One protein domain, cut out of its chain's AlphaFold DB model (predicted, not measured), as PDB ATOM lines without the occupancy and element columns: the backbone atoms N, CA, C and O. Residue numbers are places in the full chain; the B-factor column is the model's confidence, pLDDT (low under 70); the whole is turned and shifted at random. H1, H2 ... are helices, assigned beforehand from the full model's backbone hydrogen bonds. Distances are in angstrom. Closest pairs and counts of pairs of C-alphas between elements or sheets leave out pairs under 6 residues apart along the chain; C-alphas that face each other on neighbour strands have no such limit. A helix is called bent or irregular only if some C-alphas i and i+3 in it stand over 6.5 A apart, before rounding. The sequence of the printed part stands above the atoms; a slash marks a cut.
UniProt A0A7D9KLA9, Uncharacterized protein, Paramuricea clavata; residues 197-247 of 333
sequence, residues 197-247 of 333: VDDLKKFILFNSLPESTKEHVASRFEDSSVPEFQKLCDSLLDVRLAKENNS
ATOM      1  N   VAL A 197     -56.358  26.301 -44.371       93.38
ATOM      2  CA  VAL A 197     -54.893  26.320 -44.221       93.38
ATOM      3  C   VAL A 197     -54.481  26.800 -42.825       93.38
ATOM      4  O   VAL A 197     -53.496  26.327 -42.260       93.38
ATOM      5  N   ASP A 198     -55.245  27.714 -42.236       92.50
ATOM      6  CA  ASP A 198     -54.985  28.233 -40.898       92.50
ATOM      7  C   ASP A 198     -55.247  27.197 -39.797       92.50
ATOM      8  O   ASP A 198     -54.484  27.132 -38.830       92.50
ATOM      9  N   ASP A 199     -56.237  26.318 -39.969       92.75
ATOM     10  CA  ASP A 199     -56.454  25.178 -39.071       92.75
ATOM     11  C   ASP A 199     -55.267  24.203 -39.133       92.75
ATOM     12  O   ASP A 199     -54.795  23.721 -38.099       92.75
ATOM     13  N   LEU A 200     -54.717  23.974 -40.333       93.62
ATOM     14  CA  LEU A 200     -53.515  23.157 -40.520       93.62
ATOM     15  C   LEU A 200     -52.286  23.785 -39.846       93.62
ATOM     16  O   LEU A 200     -51.542  23.086 -39.155       93.62
ATOM     17  N   LYS A 201     -52.082  25.103 -39.984       93.88
ATOM     18  CA  LYS A 201     -50.994  25.825 -39.297       93.88
ATOM     19  C   LYS A 201     -51.108  25.694 -37.778       93.88
ATOM     20  O   LYS A 201     -50.114  25.361 -37.131       93.88
ATOM     21  N   LYS A 202     -52.305  25.902 -37.206       93.56
ATOM     22  CA  LYS A 202     -52.545  25.709 -35.761       93.56
ATOM     23  C   LYS A 202     -52.239  24.282 -35.346       93.56
ATOM     24  O   LYS A 202     -51.592  24.073 -34.327       93.56
ATOM     25  N   PHE A 203     -52.678  23.302 -36.134       94.62
ATOM     26  CA  PHE A 203     -52.450  21.893 -35.840       94.62
ATOM     27  C   PHE A 203     -50.962  21.537 -35.819       94.62
ATOM     28  O   PHE A 203     -50.508  20.876 -34.884       94.62
ATOM     29  N   ILE A 204     -50.185  21.998 -36.801       93.50
ATOM     30  CA  ILE A 204     -48.729  21.795 -36.831       93.50
ATOM     31  C   ILE A 204     -48.081  22.455 -35.608       93.50
ATOM     32  O   ILE A 204     -47.318  21.798 -34.896       93.50
ATOM     33  N   LEU A 205     -48.435  23.714 -35.322       93.56
ATOM     34  CA  LEU A 205     -47.912  24.441 -34.167       93.56
ATOM     35  C   LEU A 205     -48.237  23.706 -32.860       93.56
ATOM     36  O   LEU A 205     -47.328  23.413 -32.092       93.56
ATOM     37  N   PHE A 206     -49.494  23.315 -32.642       93.75
ATOM     38  CA  PHE A 206     -49.929  22.585 -31.450       93.75
ATOM     39  C   PHE A 206     -49.177  21.263 -31.259       93.75
ATOM     40  O   PHE A 206     -48.743  20.961 -30.148       93.75
ATOM     41  N   ASN A 207     -48.969  20.482 -32.324       92.62
ATOM     42  CA  ASN A 207     -48.242  19.212 -32.221       92.62
ATOM     43  C   ASN A 207     -46.738  19.394 -31.965       92.62
ATOM     44  O   ASN A 207     -46.124  18.491 -31.398       92.62
ATOM     45  N   SER A 208     -46.163  20.546 -32.325       92.50
ATOM     46  CA  SER A 208     -44.761  20.881 -32.036       92.50
ATOM     47  C   SER A 208     -44.502  21.304 -30.583       92.50
ATOM     48  O   SER A 208     -43.351  21.340 -30.149       92.50
ATOM     49  N   LEU A 209     -45.554  21.612 -29.812       92.12
ATOM     50  CA  LEU A 209     -45.417  22.050 -28.422       92.12
ATOM     51  C   LEU A 209     -45.035  20.893 -27.478       92.12
ATOM     52  O   LEU A 209     -45.375  19.737 -27.734       92.12
ATOM     53  N   PRO A 210     -44.405  21.187 -26.327       91.50
ATOM     54  CA  PRO A 210     -44.258  20.222 -25.240       91.50
ATOM     55  C   PRO A 210     -45.620  19.777 -24.687       91.50
ATOM     56  O   PRO A 210     -46.546  20.586 -24.600       91.50
ATOM     57  N   GLU A 211     -45.727  18.526 -24.233       90.62
ATOM     58  CA  GLU A 211     -47.000  17.941 -23.772       90.62
ATOM     59  C   GLU A 211     -47.640  18.733 -22.621       90.62
ATOM     60  O   GLU A 211     -48.823  19.055 -22.660       90.62
ATOM     61  N   SER A 212     -46.819  19.190 -21.671       88.62
ATOM     62  CA  SER A 212     -47.262  20.057 -20.573       88.62
ATOM     63  C   SER A 212     -47.893  21.368 -21.049       88.62
ATOM     64  O   SER A 212     -48.731  21.940 -20.367       88.62
ATOM     65  N   THR A 213     -47.454  21.893 -22.196       90.19
ATOM     66  CA  THR A 213     -48.022  23.116 -22.764       90.19
ATOM     67  C   THR A 213     -49.326  22.794 -23.481       90.19
ATOM     68  O   THR A 213     -50.292  23.525 -23.291       90.19
ATOM     69  N   LYS A 214     -49.384  21.683 -24.236       92.25
ATOM     70  CA  LYS A 214     -50.582  21.242 -24.978       92.25
ATOM     71  C   LYS A 214     -51.825  21.169 -24.098       92.25
ATOM     72  O   LYS A 214     -52.869  21.663 -24.517       92.25
ATOM     73  N   GLU A 215     -51.707  20.637 -22.883       90.19
ATOM     74  CA  GLU A 215     -52.818  20.552 -21.920       90.19
ATOM     75  C   GLU A 215     -53.450  21.922 -21.627       90.19
ATOM     76  O   GLU A 215     -54.672  22.054 -21.574       90.19
ATOM     77  N   HIS A 216     -52.632  22.971 -21.508       88.44
ATOM     78  CA  HIS A 216     -53.109  24.327 -21.238       88.44
ATOM     79  C   HIS A 216     -53.737  25.003 -22.465       88.44
ATOM     80  O   HIS A 216     -54.638  25.829 -22.312       88.44
ATOM     81  N   VAL A 217     -53.290  24.654 -23.676       92.38
ATOM     82  CA  VAL A 217     -53.781  25.259 -24.929       92.38
ATOM     83  C   VAL A 217     -54.974  24.526 -25.534       92.38
ATOM     84  O   VAL A 217     -55.706  25.122 -26.321       92.38
ATOM     85  N   ALA A 218     -55.184  23.252 -25.185       89.19
ATOM     86  CA  ALA A 218     -56.171  22.382 -25.830       89.19
ATOM     87  C   ALA A 218     -57.588  22.980 -25.824       89.19
ATOM     88  O   ALA A 218     -58.270  22.960 -26.844       89.19
ATOM     89  N   SER A 219     -57.990  23.602 -24.712       87.69
ATOM     90  CA  SER A 219     -59.310  24.239 -24.565       87.69
ATOM     91  C   SER A 219     -59.545  25.448 -25.479       87.69
ATOM     92  O   SER A 219     -60.684  25.865 -25.653       87.69
ATOM     93  N   ARG A 220     -58.486  26.039 -26.048       86.94
ATOM     94  CA  ARG A 220     -58.547  27.245 -26.891       86.94
ATOM     95  C   ARG A 220     -58.213  26.976 -28.355       86.94
ATOM     96  O   ARG A 220     -58.217  27.912 -29.152       86.94
ATOM     97  N   PHE A 221     -57.909  25.728 -28.702       87.06
ATOM     98  CA  PHE A 221     -57.429  25.357 -30.030       87.06
ATOM     99  C   PHE A 221     -58.433  25.708 -31.140       87.06
ATOM    100  O   PHE A 221     -58.036  26.207 -32.190       87.06
ATOM    101  N   GLU A 222     -59.726  25.484 -30.900       85.12
ATOM    102  CA  GLU A 222     -60.768  25.662 -31.922       85.12
ATOM    103  C   GLU A 222     -61.253  27.112 -32.039       85.12
ATOM    104  O   GLU A 222     -61.509  27.583 -33.145       85.12
ATOM    105  N   ASP A 223     -61.293  27.845 -30.925       87.62
ATOM    106  CA  ASP A 223     -61.916  29.174 -30.860       87.62
ATOM    107  C   ASP A 223     -60.971  30.340 -31.194       87.62
ATOM    108  O   ASP A 223     -61.416  31.480 -31.318       87.62
ATOM    109  N   SER A 224     -59.659  30.098 -31.285       89.56
ATOM    110  CA  SER A 224     -58.658  31.161 -31.461       89.56
ATOM    111  C   SER A 224     -58.173  31.283 -32.902       89.56
ATOM    112  O   SER A 224     -58.070  30.295 -33.629       89.56
ATOM    113  N   SER A 225     -57.835  32.502 -33.333       92.81
ATOM    114  CA  SER A 225     -57.131  32.717 -34.604       92.81
ATOM    115  C   SER A 225     -55.666  32.256 -34.516       92.81
ATOM    116  O   SER A 225     -55.107  32.148 -33.426       92.81
ATOM    117  N   VAL A 226     -55.007  31.997 -35.656       92.94
ATOM    118  CA  VAL A 226     -53.577  31.609 -35.692       92.94
ATOM    119  C   VAL A 226     -52.676  32.572 -34.896       92.94
ATOM    120  O   VAL A 226     -51.921  32.090 -34.050       92.94
ATOM    121  N   PRO A 227     -52.731  33.907 -35.096       94.00
ATOM    122  CA  PRO A 227     -51.849  34.824 -34.373       94.00
ATOM    123  C   PRO A 227     -52.163  34.908 -32.874       94.00
ATOM    124  O   PRO A 227     -51.255  35.113 -32.070       94.00
ATOM    125  N   GLU A 228     -53.422  34.753 -32.467       93.69
ATOM    126  CA  GLU A 228     -53.785  34.701 -31.045       93.69
ATOM    127  C   GLU A 228     -53.289  33.415 -30.391       93.69
ATOM    128  O   GLU A 228     -52.722  33.457 -29.300       93.69
ATOM    129  N   PHE A 229     -53.450  32.288 -31.084       93.25
ATOM    130  CA  PHE A 229     -52.962  30.995 -30.637       93.25
ATOM    131  C   PHE A 229     -51.437  30.997 -30.494       93.25
ATOM    132  O   PHE A 229     -50.917  30.554 -29.471       93.25
ATOM    133  N   GLN A 230     -50.723  31.578 -31.465       94.81
ATOM    134  CA  GLN A 230     -49.275  31.774 -31.400       94.81
ATOM    135  C   GLN A 230     -48.875  32.596 -30.170       94.81
ATOM    136  O   GLN A 230     -48.077  32.126 -29.365       94.81
ATOM    137  N   LYS A 231     -49.475  33.777 -29.971       94.75
ATOM    138  CA  LYS A 231     -49.187  34.629 -28.801       94.75
ATOM    139  C   LYS A 231     -49.422  33.899 -27.481       94.75
ATOM    140  O   LYS A 231     -48.670  34.081 -26.527       94.75
ATOM    141  N   LEU A 232     -50.472  33.083 -27.418       93.50
ATOM    142  CA  LEU A 232     -50.779  32.300 -26.231       93.50
ATOM    143  C   LEU A 232     -49.717  31.214 -25.992       93.50
ATOM    144  O   LEU A 232     -49.255  31.070 -24.860       93.50
ATOM    145  N   CYS A 233     -49.268  30.523 -27.042       93.00
ATOM    146  CA  CYS A 233     -48.167  29.561 -26.959       93.00
ATOM    147  C   CYS A 233     -46.861  30.222 -26.495       93.00
ATOM    148  O   CYS A 233     -46.244  29.733 -25.548       93.00
ATOM    149  N   ASP A 234     -46.491  31.353 -27.101       93.94
ATOM    150  CA  ASP A 234     -45.284  32.113 -26.754       93.94
ATOM    151  C   ASP A 234     -45.316  32.537 -25.278       93.94
ATOM    152  O   ASP A 234     -44.363  32.303 -24.537       93.94
ATOM    153  N   SER A 235     -46.462  33.038 -24.797       93.75
ATOM    154  CA  SER A 235     -46.613  33.446 -23.394       93.75
ATOM    155  C   SER A 235     -46.407  32.298 -22.396       93.75
ATOM    156  O   SER A 235     -45.816  32.494 -21.333       93.75
ATOM    157  N   LEU A 236     -46.859  31.083 -22.730       91.31
ATOM    158  CA  LEU A 236     -46.687  29.907 -21.874       91.31
ATOM    159  C   LEU A 236     -45.236  29.417 -21.876       91.31
ATOM    160  O   LEU A 236     -44.727  28.987 -20.836       91.31
ATOM    161  N   LEU A 237     -44.565  29.498 -23.025       88.94
ATOM    162  CA  LEU A 237     -43.149  29.158 -23.147       88.94
ATOM    163  C   LEU A 237     -42.271  30.154 -22.381       88.94
ATOM    164  O   LEU A 237     -41.396  29.725 -21.631       88.94
ATOM    165  N   ASP A 238     -42.556  31.453 -22.462       89.12
ATOM    166  CA  ASP A 238     -41.830  32.492 -21.723       89.12
ATOM    167  C   ASP A 238     -41.943  32.309 -20.205       89.12
ATOM    168  O   ASP A 238     -40.943  32.374 -19.482       89.12
ATOM    169  N   VAL A 239     -43.149  32.018 -19.701       87.44
ATOM    170  CA  VAL A 239     -43.373  31.732 -18.272       87.44
ATOM    171  C   VAL A 239     -42.563  30.513 -17.828       87.44
ATOM    172  O   VAL A 239     -41.986  30.512 -16.734       87.44
ATOM    173  N   ARG A 240     -42.483  29.482 -18.672       84.50
ATOM    174  CA  ARG A 240     -41.694  28.282 -18.389       84.50
ATOM    175  C   ARG A 240     -40.199  28.583 -18.351       84.50
ATOM    176  O   ARG A 240     -39.551  28.225 -17.370       84.50
ATOM    177  N   LEU A 241     -39.673  29.278 -19.358       84.44
ATOM    178  CA  LEU A 241     -38.263  29.668 -19.419       84.44
ATOM    179  C   LEU A 241     -37.881  30.548 -18.222       84.44
ATOM    180  O   LEU A 241     -36.838  30.348 -17.598       84.44
ATOM    181  N   ALA A 242     -38.758  31.474 -17.827       83.19
ATOM    182  CA  ALA A 242     -38.564  32.282 -16.629       83.19
ATOM    183  C   ALA A 242     -38.548  31.428 -15.349       83.19
ATOM    184  O   ALA A 242     -37.750  31.682 -14.445       83.19
ATOM    185  N   LYS A 243     -39.402  30.403 -15.249       84.75
ATOM    186  CA  LYS A 243     -39.421  29.486 -14.101       84.75
ATOM    187  C   LYS A 243     -38.152  28.637 -14.032       84.75
ATOM    188  O   LYS A 243     -37.572  28.530 -12.954       84.75
ATOM    189  N   GLU A 244     -37.701  28.087 -15.155       81.31
ATOM    190  CA  GLU A 244     -36.488  27.263 -15.236       81.31
ATOM    191  C   GLU A 244     -35.243  28.078 -14.844       81.31
ATOM    192  O   GLU A 244     -34.504  27.672 -13.941       81.31
ATOM    193  N   ASN A 245     -35.097  29.293 -15.382       75.19
ATOM    194  CA  ASN A 245     -33.990  30.198 -15.051       75.19
ATOM    195  C   ASN A 245     -33.973  30.622 -13.573       75.19
ATOM    196  O   ASN A 245     -32.906  30.745 -12.975       75.19
ATOM    197  N   ASN A 246     -35.142  30.798 -12.953       71.94
ATOM    198  CA  ASN A 246     -35.233  31.138 -11.530       71.94
ATOM    199  C   ASN A 246     -35.050  29.914 -10.615       71.94
ATOM    200  O   ASN A 246     -34.533  30.049  -9.506       71.94
ATOM    201  N   SER A 247     -35.420  28.715 -11.073       59.94
ATOM    202  CA  SER A 247     -35.238  27.458 -10.330       59.94
ATOM    203  C   SER A 247     -33.796  26.933 -10.335       59.94
ATOM    204  O   SER A 247     -33.424  26.176  -9.443       59.94
TER     205      SER A 247
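AT A GLANCE: This is residues 197 to 247 of the 333 residues of an uncharacterized protein of Paramuricea clavata (UniProt A0A7D9KLA9). One long helix, H3, makes most of the length of a slender rod, and two shorter helices pack on its residues 226 to 237: H1, nearly parallel to it and shifted toward one end of the rod, and H2, which runs back the other way. H2 and H3 form a helical hairpin, and residues 241 to 247 of H3 stick out free at the other end. The printed part has 51 residues with three named helices, in the order H1, H2, H3 along the chain, and no named strand; the class is all helix. It is only just compact, close to loose, with a radius of gyration of the C-alphas of 11.4 A, and it spans 39 by 18 by 16 A.

HOW THE PARTS SIT: Begin with H3, residues 226 to 247, the longest helix. Look at its residues 226 to 230, with which alone it touches H1, residues 197 to 208; the closest C-alphas, those of Lys 202 and Val 226, are 6.0 A apart. H1 and H3 run the same way at a shallow tilt of 15 degrees. Move on to residues 229 to 237 of H3, with which alone it touches H2, residues 211 to 220; here the closest C-alphas, those of Thr 213 and Leu 236, are 7.0 A apart. H2 and H3, a helical hairpin, run opposite ways at 35.4 degrees, only just a steep tilt. H1 and H2 are close but not clearly touching, with the C-alphas of Phe 206 and Lys 214 closest at 6.6 A; they run opposite ways at a shallow tilt of 30 degrees. In H1 and H3 every O i to N i+4 pair is within hydrogen-bond range; in H2 3 of 6 are, beside 4 of 7 O i to N i+3 pairs.

IN THESE COORDINATES: Find C-alpha 226 at (-53.577, 31.609, -35.692); from there H3 runs 31.6 A to C-alpha 247 at (-35.238, 27.458, -10.330). H1 begins at C-alpha 197, (-54.893, 26.320, -44.221), and measures 16.8 A to C-alpha 208. H2 measures 15.2 A from C-alpha 211 to C-alpha 220 and is irregular: its C-alphas 216 and 219 are 7.0 A apart.

THE WHOLE: The two C-alphas farthest apart are those of Val 197 and Ser 247, the first and last printed residues, at 39.2 A. The printed part has no cut, and the links from H1 to H2, 2 residues, and from H2 to H3, 5 residues, are tight. Look in the B-factor column for the pLDDT: its mean over the printed part is 89.5, and residue 247 is the one printed residue under 70.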